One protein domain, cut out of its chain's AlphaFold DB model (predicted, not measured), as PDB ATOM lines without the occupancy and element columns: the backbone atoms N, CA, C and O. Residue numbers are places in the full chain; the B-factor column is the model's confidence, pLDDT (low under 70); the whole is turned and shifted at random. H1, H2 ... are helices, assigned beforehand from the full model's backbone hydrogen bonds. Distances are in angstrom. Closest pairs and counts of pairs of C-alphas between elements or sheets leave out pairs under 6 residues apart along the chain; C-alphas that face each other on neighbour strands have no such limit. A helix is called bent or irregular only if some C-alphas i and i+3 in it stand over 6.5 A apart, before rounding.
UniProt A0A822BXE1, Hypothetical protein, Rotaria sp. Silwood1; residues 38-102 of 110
ATOM      1  N   THR A  38      31.469  36.860 -66.351       92.94
ATOM      2  CA  THR A  38      32.824  36.356 -66.048       92.94
ATOM      3  C   THR A  38      33.418  36.997 -64.789       92.94
ATOM      4  O   THR A  38      34.284  36.412 -64.143       92.94
ATOM      5  N   TYR A  39      32.938  38.185 -64.423       94.50
ATOM      6  CA  TYR A  39      33.417  38.979 -63.293       94.50
ATOM      7  C   TYR A  39      32.265  39.303 -62.334       94.50
ATOM      8  O   TYR A  39      31.119  39.388 -62.796       94.50
ATOM      9  N   PRO A  40      32.552  39.511 -61.033       96.00
ATOM     10  CA  PRO A  40      31.541  39.947 -60.083       96.00
ATOM     11  C   PRO A  40      30.985  41.307 -60.494       96.00
ATOM     12  O   PRO A  40      31.695  42.186 -60.991       96.00
ATOM     13  N   THR A  41      29.695  41.477 -60.265       96.00
ATOM     14  CA  THR A  41      28.966  42.711 -60.526       96.00
ATOM     15  C   THR A  41      28.732  43.477 -59.227       96.00
ATOM     16  O   THR A  41      28.909  42.954 -58.125       96.00
ATOM     17  N   ALA A  42      28.249  44.716 -59.341       96.50
ATOM     18  CA  ALA A  42      27.808  45.488 -58.183       96.50
ATOM     19  C   ALA A  42      26.761  44.742 -57.334       96.50
ATOM     20  O   ALA A  42      26.715  44.940 -56.122       96.50
ATOM     21  N   ALA A  43      25.954  43.859 -57.933       96.12
ATOM     22  CA  ALA A  43      24.978  43.061 -57.198       96.12
ATOM     23  C   ALA A  43      25.648  42.041 -56.264       96.12
ATOM     24  O   ALA A  43      25.215  41.902 -55.123       96.12
ATOM     25  N   ASP A  44      26.717  41.374 -56.710       96.94
ATOM     26  CA  ASP A  44      27.464  40.407 -55.894       96.94
ATOM     27  C   ASP A  44      28.113  41.099 -54.691       96.94
ATOM     28  O   ASP A  44      27.996  40.636 -53.554       96.94
ATOM     29  N   PHE A  45      28.727  42.262 -54.932       96.81
ATOM     30  CA  PHE A  45      29.307  43.085 -53.872       96.81
ATOM     31  C   PHE A  45      28.251  43.617 -52.907       96.81
ATOM     32  O   PHE A  45      28.464  43.581 -51.699       96.81
ATOM     33  N   THR A  46      27.104  44.071 -53.416       96.69
ATOM     34  CA  THR A  46      26.005  44.573 -52.581       96.69
ATOM     35  C   THR A  46      25.434  43.460 -51.711       96.69
ATOM     36  O   THR A  46      25.266  43.653 -50.510       96.69
ATOM     37  N   LEU A  47      25.201  42.272 -52.278       96.31
ATOM     38  CA  LEU A  47      24.767  41.108 -51.513       96.31
ATOM     39  C   LEU A  47      25.779  40.771 -50.416       96.31
ATOM     40  O   LEU A  47      25.392  40.623 -49.260       96.31
ATOM     41  N   ALA A  48      27.070  40.691 -50.750       96.25
ATOM     42  CA  ALA A  48      28.114  40.412 -49.770       96.25
ATOM     43  C   ALA A  48      28.159  41.472 -48.658       96.25
ATOM     44  O   ALA A  48      28.199  41.130 -47.475       96.25
ATOM     45  N   ALA A  49      28.096  42.754 -49.017       94.31
ATOM     46  CA  ALA A  49      28.120  43.871 -48.079       94.31
ATOM     47  C   ALA A  49      26.881  43.942 -47.173       94.31
ATOM     48  O   ALA A  49      26.984  44.434 -46.057       94.31
ATOM     49  N   LEU A  50      25.721  43.449 -47.607       94.88
ATOM     50  CA  LEU A  50      24.522  43.403 -46.764       94.88
ATOM     51  C   LEU A  50      24.443  42.119 -45.931       94.88
ATOM     52  O   LEU A  50      23.943  42.141 -44.809       94.88
ATOM     53  N   ALA A  51      24.956  41.003 -46.450       95.12
ATOM     54  CA  ALA A  51      24.870  39.700 -45.797       95.12
ATOM     55  C   ALA A  51      26.001  39.422 -44.795       95.12
ATOM     56  O   ALA A  51      25.881  38.498 -43.988       95.12
ATOM     57  N   TYR A  52      27.099  40.190 -44.804       92.00
ATOM     58  CA  TYR A  52      28.246  39.907 -43.931       92.00
ATOM     59  C   TYR A  52      27.922  39.810 -42.427       92.00
ATOM     60  O   TYR A  52      28.534  38.948 -41.795       92.00
ATOM     61  N   PRO A  53      26.973  40.570 -41.830       89.94
ATOM     62  CA  PRO A  53      26.660  40.433 -40.408       89.94
ATOM     63  C   PRO A  53      25.941  39.120 -40.081       89.94
ATOM     64  O   PRO A  53      25.860  38.747 -38.920       89.94
ATOM     65  N   MET A  54      25.403  38.425 -41.089       90.81
ATOM     66  CA  MET A  54      24.758  37.116 -40.937       90.81
ATOM     67  C   MET A  54      25.718  35.962 -41.232       90.81
ATOM     68  O   MET A  54      25.526  34.856 -40.740       90.81
ATOM     69  N   ILE A  55      26.739  36.207 -42.055       95.19
ATOM     70  CA  ILE A  55      27.683  35.185 -42.521       95.19
ATOM     71  C   ILE A  55      28.974  35.178 -41.702       95.19
ATOM     72  O   ILE A  55      29.602  34.128 -41.588       95.19
ATOM     73  N   PHE A  56      29.360  36.319 -41.125       94.25
ATOM     74  CA  PHE A  56      30.603  36.521 -40.376       94.25
ATOM     75  C   PHE A  56      31.862  36.041 -41.134       94.25
ATOM     76  O   PHE A  56      32.494  35.052 -40.748       94.25
ATOM     77  N   PRO A  57      32.235  36.693 -42.253       94.12
ATOM     78  CA  PRO A  57      33.510  36.424 -42.918       94.12
ATOM     79  C   PRO A  57      34.686  36.698 -41.970       94.12
ATOM     80  O   PRO A  57      34.677  37.709 -41.270       94.12
ATOM     81  N   SER A  58      35.717  35.850 -41.979       92.12
ATOM     82  CA  SER A  58      36.880  35.996 -41.083       92.12
ATOM     83  C   SER A  58      37.691  37.265 -41.352       92.12
ATOM     84  O   SER A  58      38.340  37.801 -40.466       92.12
ATOM     85  N   GLN A  59      37.600  37.819 -42.563       91.19
ATOM     86  CA  GLN A  59      38.184  39.114 -42.921       91.19
ATOM     87  C   GLN A  59      37.537  40.288 -42.155       91.19
ATOM     88  O   GLN A  59      37.997  41.426 -42.246       91.19
ATOM     89  N   CYS A  60      36.431  40.040 -41.449       87.88
ATOM     90  CA  CYS A  60      35.764  40.985 -40.560       87.88
ATOM     91  C   CYS A  60      36.104  40.753 -39.079       87.88
ATOM     92  O   CYS A  60      35.568  41.483 -38.236       87.88
ATOM     93  N   ASP A  61      36.920  39.748 -38.744       87.56
ATOM     94  CA  ASP A  61      37.273  39.444 -37.358       87.56
ATOM     95  C   ASP A  61      37.920  40.686 -36.718       87.56
ATOM     96  O   ASP A  61      38.827  41.298 -37.278       87.56
ATOM     97  N   GLY A  62      37.403  41.107 -35.560       78.38
ATOM     98  CA  GLY A  62      37.839  42.325 -34.864       78.38
ATOM     99  C   GLY A  62      37.014  43.586 -35.154       78.38
ATOM    100  O   GLY A  62      37.171  44.571 -34.439       78.38
ATOM    101  N   LEU A  63      36.105  43.568 -36.138       78.75
ATOM    102  CA  LEU A  63      35.130  44.656 -36.347       78.75
ATOM    103  C   LEU A  63      33.766  44.370 -35.719       78.75
ATOM    104  O   LEU A  63      33.068  45.292 -35.306       78.75
ATOM    105  N   ILE A  64      33.383  43.095 -35.670       78.31
ATOM    106  CA  ILE A  64      32.186  42.608 -34.978       78.31
ATOM    107  C   ILE A  64      32.578  41.348 -34.180       78.31
ATOM    108  O   ILE A  64      33.732  41.171 -33.790       78.31
ATOM    109  N   ILE A  65      31.614  40.464 -33.931       83.06
ATOM    110  CA  ILE A  65      31.767  39.199 -33.229       83.06
ATOM    111  C   ILE A  65      32.428  38.209 -34.187       83.06
ATOM    112  O   ILE A  65      32.007  38.068 -35.333       83.06
ATOM    113  N   LYS A  66      33.453  37.510 -33.706       89.50
ATOM    114  CA  LYS A  66      34.094  36.422 -34.443       89.50
ATOM    115  C   LYS A  66      33.140  35.233 -34.561       89.50
ATOM    116  O   LYS A  66      32.499  34.861 -33.578       89.50
ATOM    117  N   TYR A  67      33.092  34.601 -35.732       93.31
ATOM    118  CA  TYR A  67      32.406  33.320 -35.908       93.31
ATOM    119  C   TYR A  67      33.128  32.208 -35.130       93.31
ATOM    120  O   TYR A  67      34.113  31.644 -35.603       93.31
ATOM    121  N   ASP A  68      32.662  31.935 -33.910       93.50
ATOM    122  CA  ASP A  68      33.296  31.010 -32.968       93.50
ATOM    123  C   ASP A  68      32.228  30.353 -32.069       93.50
ATOM    124  O   ASP A  68      31.439  31.074 -31.443       93.50
ATOM    125  N   PRO A  69      32.182  29.010 -31.967       94.19
ATOM    126  CA  PRO A  69      31.192  28.307 -31.149       94.19
ATOM    127  C   PRO A  69      31.360  28.543 -29.640       94.19
ATOM    128  O   PRO A  69      30.437  28.259 -28.883       94.19
ATOM    129  N   ASN A  70      32.511  29.060 -29.189       94.62
ATOM    130  CA  ASN A  70      32.738  29.415 -27.784       94.62
ATOM    131  C   ASN A  70      32.264  30.836 -27.442       94.62
ATOM    132  O   ASN A  70      32.193  31.190 -26.268       94.62
ATOM    133  N   ILE A  71      31.979  31.661 -28.456       90.81
ATOM    134  CA  ILE A  71      31.538  33.055 -28.295       90.81
ATOM    135  C   ILE A  71      30.040  33.178 -28.587       90.81
ATOM    136  O   ILE A  71      29.324  33.917 -27.913       90.81
ATOM    137  N   MET A  72      29.558  32.463 -29.604       92.12
ATOM    138  CA  MET A  72      28.160  32.483 -30.023       92.12
ATOM    139  C   MET A  72      27.318  31.487 -29.221       92.12
ATOM    140  O   MET A  72      27.796  30.439 -28.793       92.12
ATOM    141  N   SER A  73      26.023  31.777 -29.067       93.62
ATOM    142  CA  SER A  73      25.082  30.758 -28.593       93.62
ATOM    143  C   SER A  73      25.014  29.605 -29.599       93.62
ATOM    144  O   SER A  73      25.149  29.815 -30.806       93.62
ATOM    145  N   ARG A  74      24.754  28.383 -29.118       94.00
ATOM    146  CA  ARG A  74      24.647  27.193 -29.979       94.00
ATOM    147  C   ARG A  74      23.660  27.399 -31.134       94.00
ATOM    148  O   ARG A  74      23.997  27.116 -32.276       94.00
ATOM    149  N   GLN A  75      22.481  27.948 -30.836       91.44
ATOM    150  CA  GLN A  75      21.441  28.213 -31.832       91.44
ATOM    151  C   GLN A  75      21.915  29.196 -32.913       91.44
ATOM    152  O   GLN A  75      21.705  28.955 -34.100       91.44
ATOM    153  N   MET A  76      22.576  30.288 -32.519       90.38
ATOM    154  CA  MET A  76      23.113  31.263 -33.469       90.38
ATOM    155  C   MET A  76      24.222  30.645 -34.322       90.38
ATOM    156  O   MET A  76      24.226  30.827 -35.536       90.38
ATOM    157  N   TYR A  77      25.135  29.892 -33.706       94.25
ATOM    158  CA  TYR A  77      26.220  29.224 -34.416       94.25
ATOM    159  C   TYR A  77      25.687  28.246 -35.470       94.25
ATOM    160  O   TYR A  77      26.102  28.309 -36.626       94.25
ATOM    161  N   GLU A  78      24.725  27.392 -35.112       94.94
ATOM    162  CA  GLU A  78      24.077  26.445 -36.032       94.94
ATOM    163  C   GLU A  78      23.335  27.168 -37.171       94.94
ATOM    164  O   GLU A  78      23.434  26.772 -38.338       94.94
ATOM    165  N   GLN A  79      22.649  28.275 -36.874       92.69
ATOM    166  CA  GLN A  79      21.965  29.075 -37.891       92.69
ATOM    167  C   GLN A  79      22.950  29.743 -38.863       92.69
ATOM    168  O   GLN A  79      22.769  29.668 -40.079       92.69
ATOM    169  N   VAL A  80      24.016  30.361 -38.351       94.56
ATOM    170  CA  VAL A  80      25.070  30.962 -39.181       94.56
ATOM    171  C   VAL A  80      25.773  29.886 -40.012       94.56
ATOM    172  O   VAL A  80      25.987  30.092 -41.206       94.56
ATOM    173  N   THR A  81      26.070  28.720 -39.424       96.69
ATOM    174  CA  THR A  81      26.626  27.555 -40.139       96.69
ATOM    175  C   THR A  81      25.744  27.202 -41.336       96.69
ATOM    176  O   THR A  81      26.227  27.129 -42.464       96.69
ATOM    177  N   THR A  82      24.435  27.090 -41.102       96.00
ATOM    178  CA  THR A  82      23.449  26.761 -42.136       96.00
ATOM    179  C   THR A  82      23.495  27.760 -43.295       96.00
ATOM    180  O   THR A  82      23.563  27.354 -44.453       96.00
ATOM    181  N   TYR A  83      23.509  29.069 -43.021       96.50
ATOM    182  CA  TYR A  83      23.607  30.074 -44.088       96.50
ATOM    183  C   TYR A  83      24.951  30.035 -44.816       96.50
ATOM    184  O   TYR A  83      24.986  30.206 -46.036       96.50
ATOM    185  N   ARG A  84      26.057  29.790 -44.102       97.25
ATOM    186  CA  ARG A  84      27.409  29.681 -44.681       97.25
ATOM    187  C   ARG A  84      27.542  28.507 -45.650       97.25
ATOM    188  O   ARG A  84      28.286  28.610 -46.622       97.25
ATOM    189  N   GLU A  85      26.838  27.405 -45.406       96.81
ATOM    190  CA  GLU A  85      26.897  26.201 -46.244       96.81
ATOM    191  C   GLU A  85      26.108  26.324 -47.557       96.81
ATOM    192  O   GLU A  85      26.416  25.631 -48.539       96.81
ATOM    193  N   GLN A  86      25.141  27.242 -47.609       96.06
ATOM    194  CA  GLN A  86      24.359  27.545 -48.808       96.06
ATOM    195  C   GLN A  86      25.198  28.225 -49.898       96.06
ATOM    196  O   GLN A  86      26.249  28.819 -49.642       96.06
ATOM    197  N   ARG A  87      24.715  28.183 -51.148       96.44
ATOM    198  CA  ARG A  87      25.390  28.820 -52.295       96.44
ATOM    199  C   ARG A  87      25.536  30.330 -52.089       96.44
ATOM    200  O   ARG A  87      26.613  30.867 -52.335       96.44
ATOM    201  N   ALA A  88      24.493  30.982 -51.575       96.69
ATOM    202  CA  ALA A  88      24.510  32.393 -51.209       96.69
ATOM    203  C   ALA A  88      25.612  32.705 -50.184       96.69
ATOM    204  O   ALA A  88      26.431  33.591 -50.416       96.69
ATOM    205  N   GLY A  89      25.697  31.940 -49.089       97.25
ATOM    206  CA  GLY A  89      26.740  32.119 -48.076       97.25
ATOM    207  C   GLY A  89      28.147  31.918 -48.634       97.25
ATOM    208  O   GLY A  89      29.036  32.731 -48.382       97.25
ATOM    209  N   LYS A  90      28.340  30.895 -49.473       97.12
ATOM    210  CA  LYS A  90      29.612  30.640 -50.167       97.12
ATOM    211  C   LYS A  90      30.009  31.776 -51.108       97.12
ATOM    212  O   LYS A  90      31.185  32.132 -51.146       97.12
ATOM    213  N   LEU A  91      29.056  32.378 -51.828       96.94
ATOM    214  CA  LEU A  91      29.312  33.580 -52.626       96.94
ATOM    215  C   LEU A  91      29.818  34.723 -51.736       96.94
ATOM    216  O   LEU A  91      30.847  35.317 -52.051       96.94
ATOM    217  N   VAL A  92      29.137  35.006 -50.620       97.12
ATOM    218  CA  VAL A  92      29.531  36.076 -49.686       97.12
ATOM    219  C   VAL A  92      30.949  35.850 -49.164       97.12
ATOM    220  O   VAL A  92      31.781  36.750 -49.255       97.12
ATOM    221  N   LEU A  93      31.251  34.646 -48.671       96.62
ATOM    222  CA  LEU A  93      32.583  34.299 -48.168       96.62
ATOM    223  C   LEU A  93      33.664  34.503 -49.235       96.62
ATOM    224  O   LEU A  93      34.676  35.149 -48.967       96.62
ATOM    225  N   ARG A  94      33.410  34.040 -50.464       95.94
ATOM    226  CA  ARG A  94      34.334  34.202 -51.590       95.94
ATOM    227  C   ARG A  94      34.550  35.671 -51.960       95.94
ATOM    228  O   ARG A  94      35.675  36.059 -52.256       95.94
ATOM    229  N   MET A  95      33.501  36.500 -51.933       96.06
ATOM    230  CA  MET A  95      33.623  37.938 -52.206       96.06
ATOM    231  C   MET A  95      34.548  38.627 -51.202       96.06
ATOM    232  O   MET A  95      35.398  39.423 -51.597       96.06
ATOM    233  N   TYR A  96      34.427  38.291 -49.917       94.75
ATOM    234  CA  TYR A  96      35.313  38.826 -48.885       94.75
ATOM    235  C   TYR A  96      36.744  38.308 -49.019       94.75
ATOM    236  O   TYR A  96      37.678  39.098 -48.938       94.75
ATOM    237  N   GLU A  97      36.924  37.016 -49.284       93.75
ATOM    238  CA  GLU A  97      38.245  36.417 -49.491       93.75
ATOM    239  C   GLU A  97      38.997  37.038 -50.678       93.75
ATOM    240  O   GLU A  97      40.183  37.341 -50.577       93.75
ATOM    241  N   GLN A  98      38.309  37.263 -51.800       93.19
ATOM    242  CA  GLN A  98      38.944  37.714 -53.042       93.19
ATOM    243  C   GLN A  98      39.116  39.234 -53.131       93.19
ATOM    244  O   GLN A  98      40.056  39.708 -53.775       93.19
ATOM    245  N   HIS A  99      38.203  40.003 -52.530       91.00
ATOM    246  CA  HIS A  99      38.099  41.442 -52.789       91.00
ATOM    247  C   HIS A  99      38.231  42.319 -51.554       91.00
ATOM    248  O   HIS A  99      38.448  43.523 -51.704       91.00
ATOM    249  N   ARG A 100      38.131  41.768 -50.339       83.38
ATOM    250  CA  ARG A 100      38.370  42.588 -49.158       83.38
ATOM    251  C   ARG A 100      39.865  42.797 -48.972       83.38
ATOM    252  O   ARG A 100      40.636  41.868 -48.757       83.38
ATOM    253  N   ILE A 101      40.266  44.057 -49.015       67.94
ATOM    254  CA  ILE A 101      41.638  44.470 -48.751       67.94
ATOM    255  C   ILE A 101      41.807  44.541 -47.233       67.94
ATOM    256  O   ILE A 101      41.531  45.576 -46.636       67.94
ATOM    257  N   VAL A 102      42.196  43.435 -46.601       62.03
ATOM    258  CA  VAL A 102      42.633  43.460 -45.191       62.03
ATOM    259  C   VAL A 102      44.165  43.486 -45.094       62.03
ATOM    260  O   VAL A 102      44.685  44.169 -44.226       62.03
TER     261      VAL A 102
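This is residues 38 to 102 of the 110 residues of the protein "Hypothetical protein" of Rotaria sp. Silwood1 (UniProt A0A822BXE1). Two helices, H1 and H3, cross near their middles as an X, and a third, H2, runs on beyond one end of H1 along the length of the domain, back the opposite way. H1 and H2 make a drawn-out helical hairpin that touches only through residues 54 to 55 of H1 and 80 to 84 of H2, and the long loop of residues 56 to 73 leads from the end of H1 near that contact to the far end of H2, at residue 74. The printed part has 65 residues with three named helices, in the order H1, H2, H3, and no named strand; its class is all helix. It is compact, with a radius of gyration of the C-alphas of 11.9 A, yet elongated in outline, spanning 38 by 24 by 15 A.

H1, the longest helix, holds residues 42 to 55 and measures 18.7 A from first to last C-alpha; it begins at C-alpha 42 (27.808, 45.488, -58.183). H1 is irregular: C-alphas 50 and 53 are 7.3 A apart, where a regular helix has about 5 A. H3 holds residues 87 to 99 and measures 17.9 A, with its last C-alpha at (38.099, 41.442, -52.789). H2 holds residues 74 to 85 and measures 16.4 A, from C-alpha 74 at (24.647, 27.193, -29.979).

H1 and H3 touch, with 15 pairs of C-alphas within 8 A. Their closest C-alphas, those of Ala 48 and Val 92, are 4.6 A apart. Their lines are about perpendicular, at 74 degrees. H1 and H2 form a helical hairpin, at a shallow tilt of 23 degrees, opposite ways. They touch through residues 54 to 55 of H1 and 80 to 84 of H2 alone, and their closest C-alphas, those of Ile 55 and Arg 84, are 5.9 A apart. H2 and H3 only just touch, with 3 pairs of C-alphas within 8 A, and touch only at the corner by their link. There residues 83 to 84 of H2 touch residues 89 to 93 of H3, and the closest C-alphas, those of Tyr 83 and Gly 89, are 5.5 A apart. The lines of H2 and H3 are about perpendicular, at 79 degrees. In H2 and H3 every O i to N i+4 pair is within hydrogen-bond range; in H1, 8 of 10 are.

The two C-alphas farthest apart, those of Thr 38 and Asn 70, are 38.9 A apart. The printed part runs from residue 38 to residue 102 of a chain of 110 residues and has no cut. The link from H1 to H2 is long, with 18 residues, and the link from H2 to H3 is tight, with 1 residue. The mean pLDDT of the printed part is 92.3, and residues 101 to 102 are under 70.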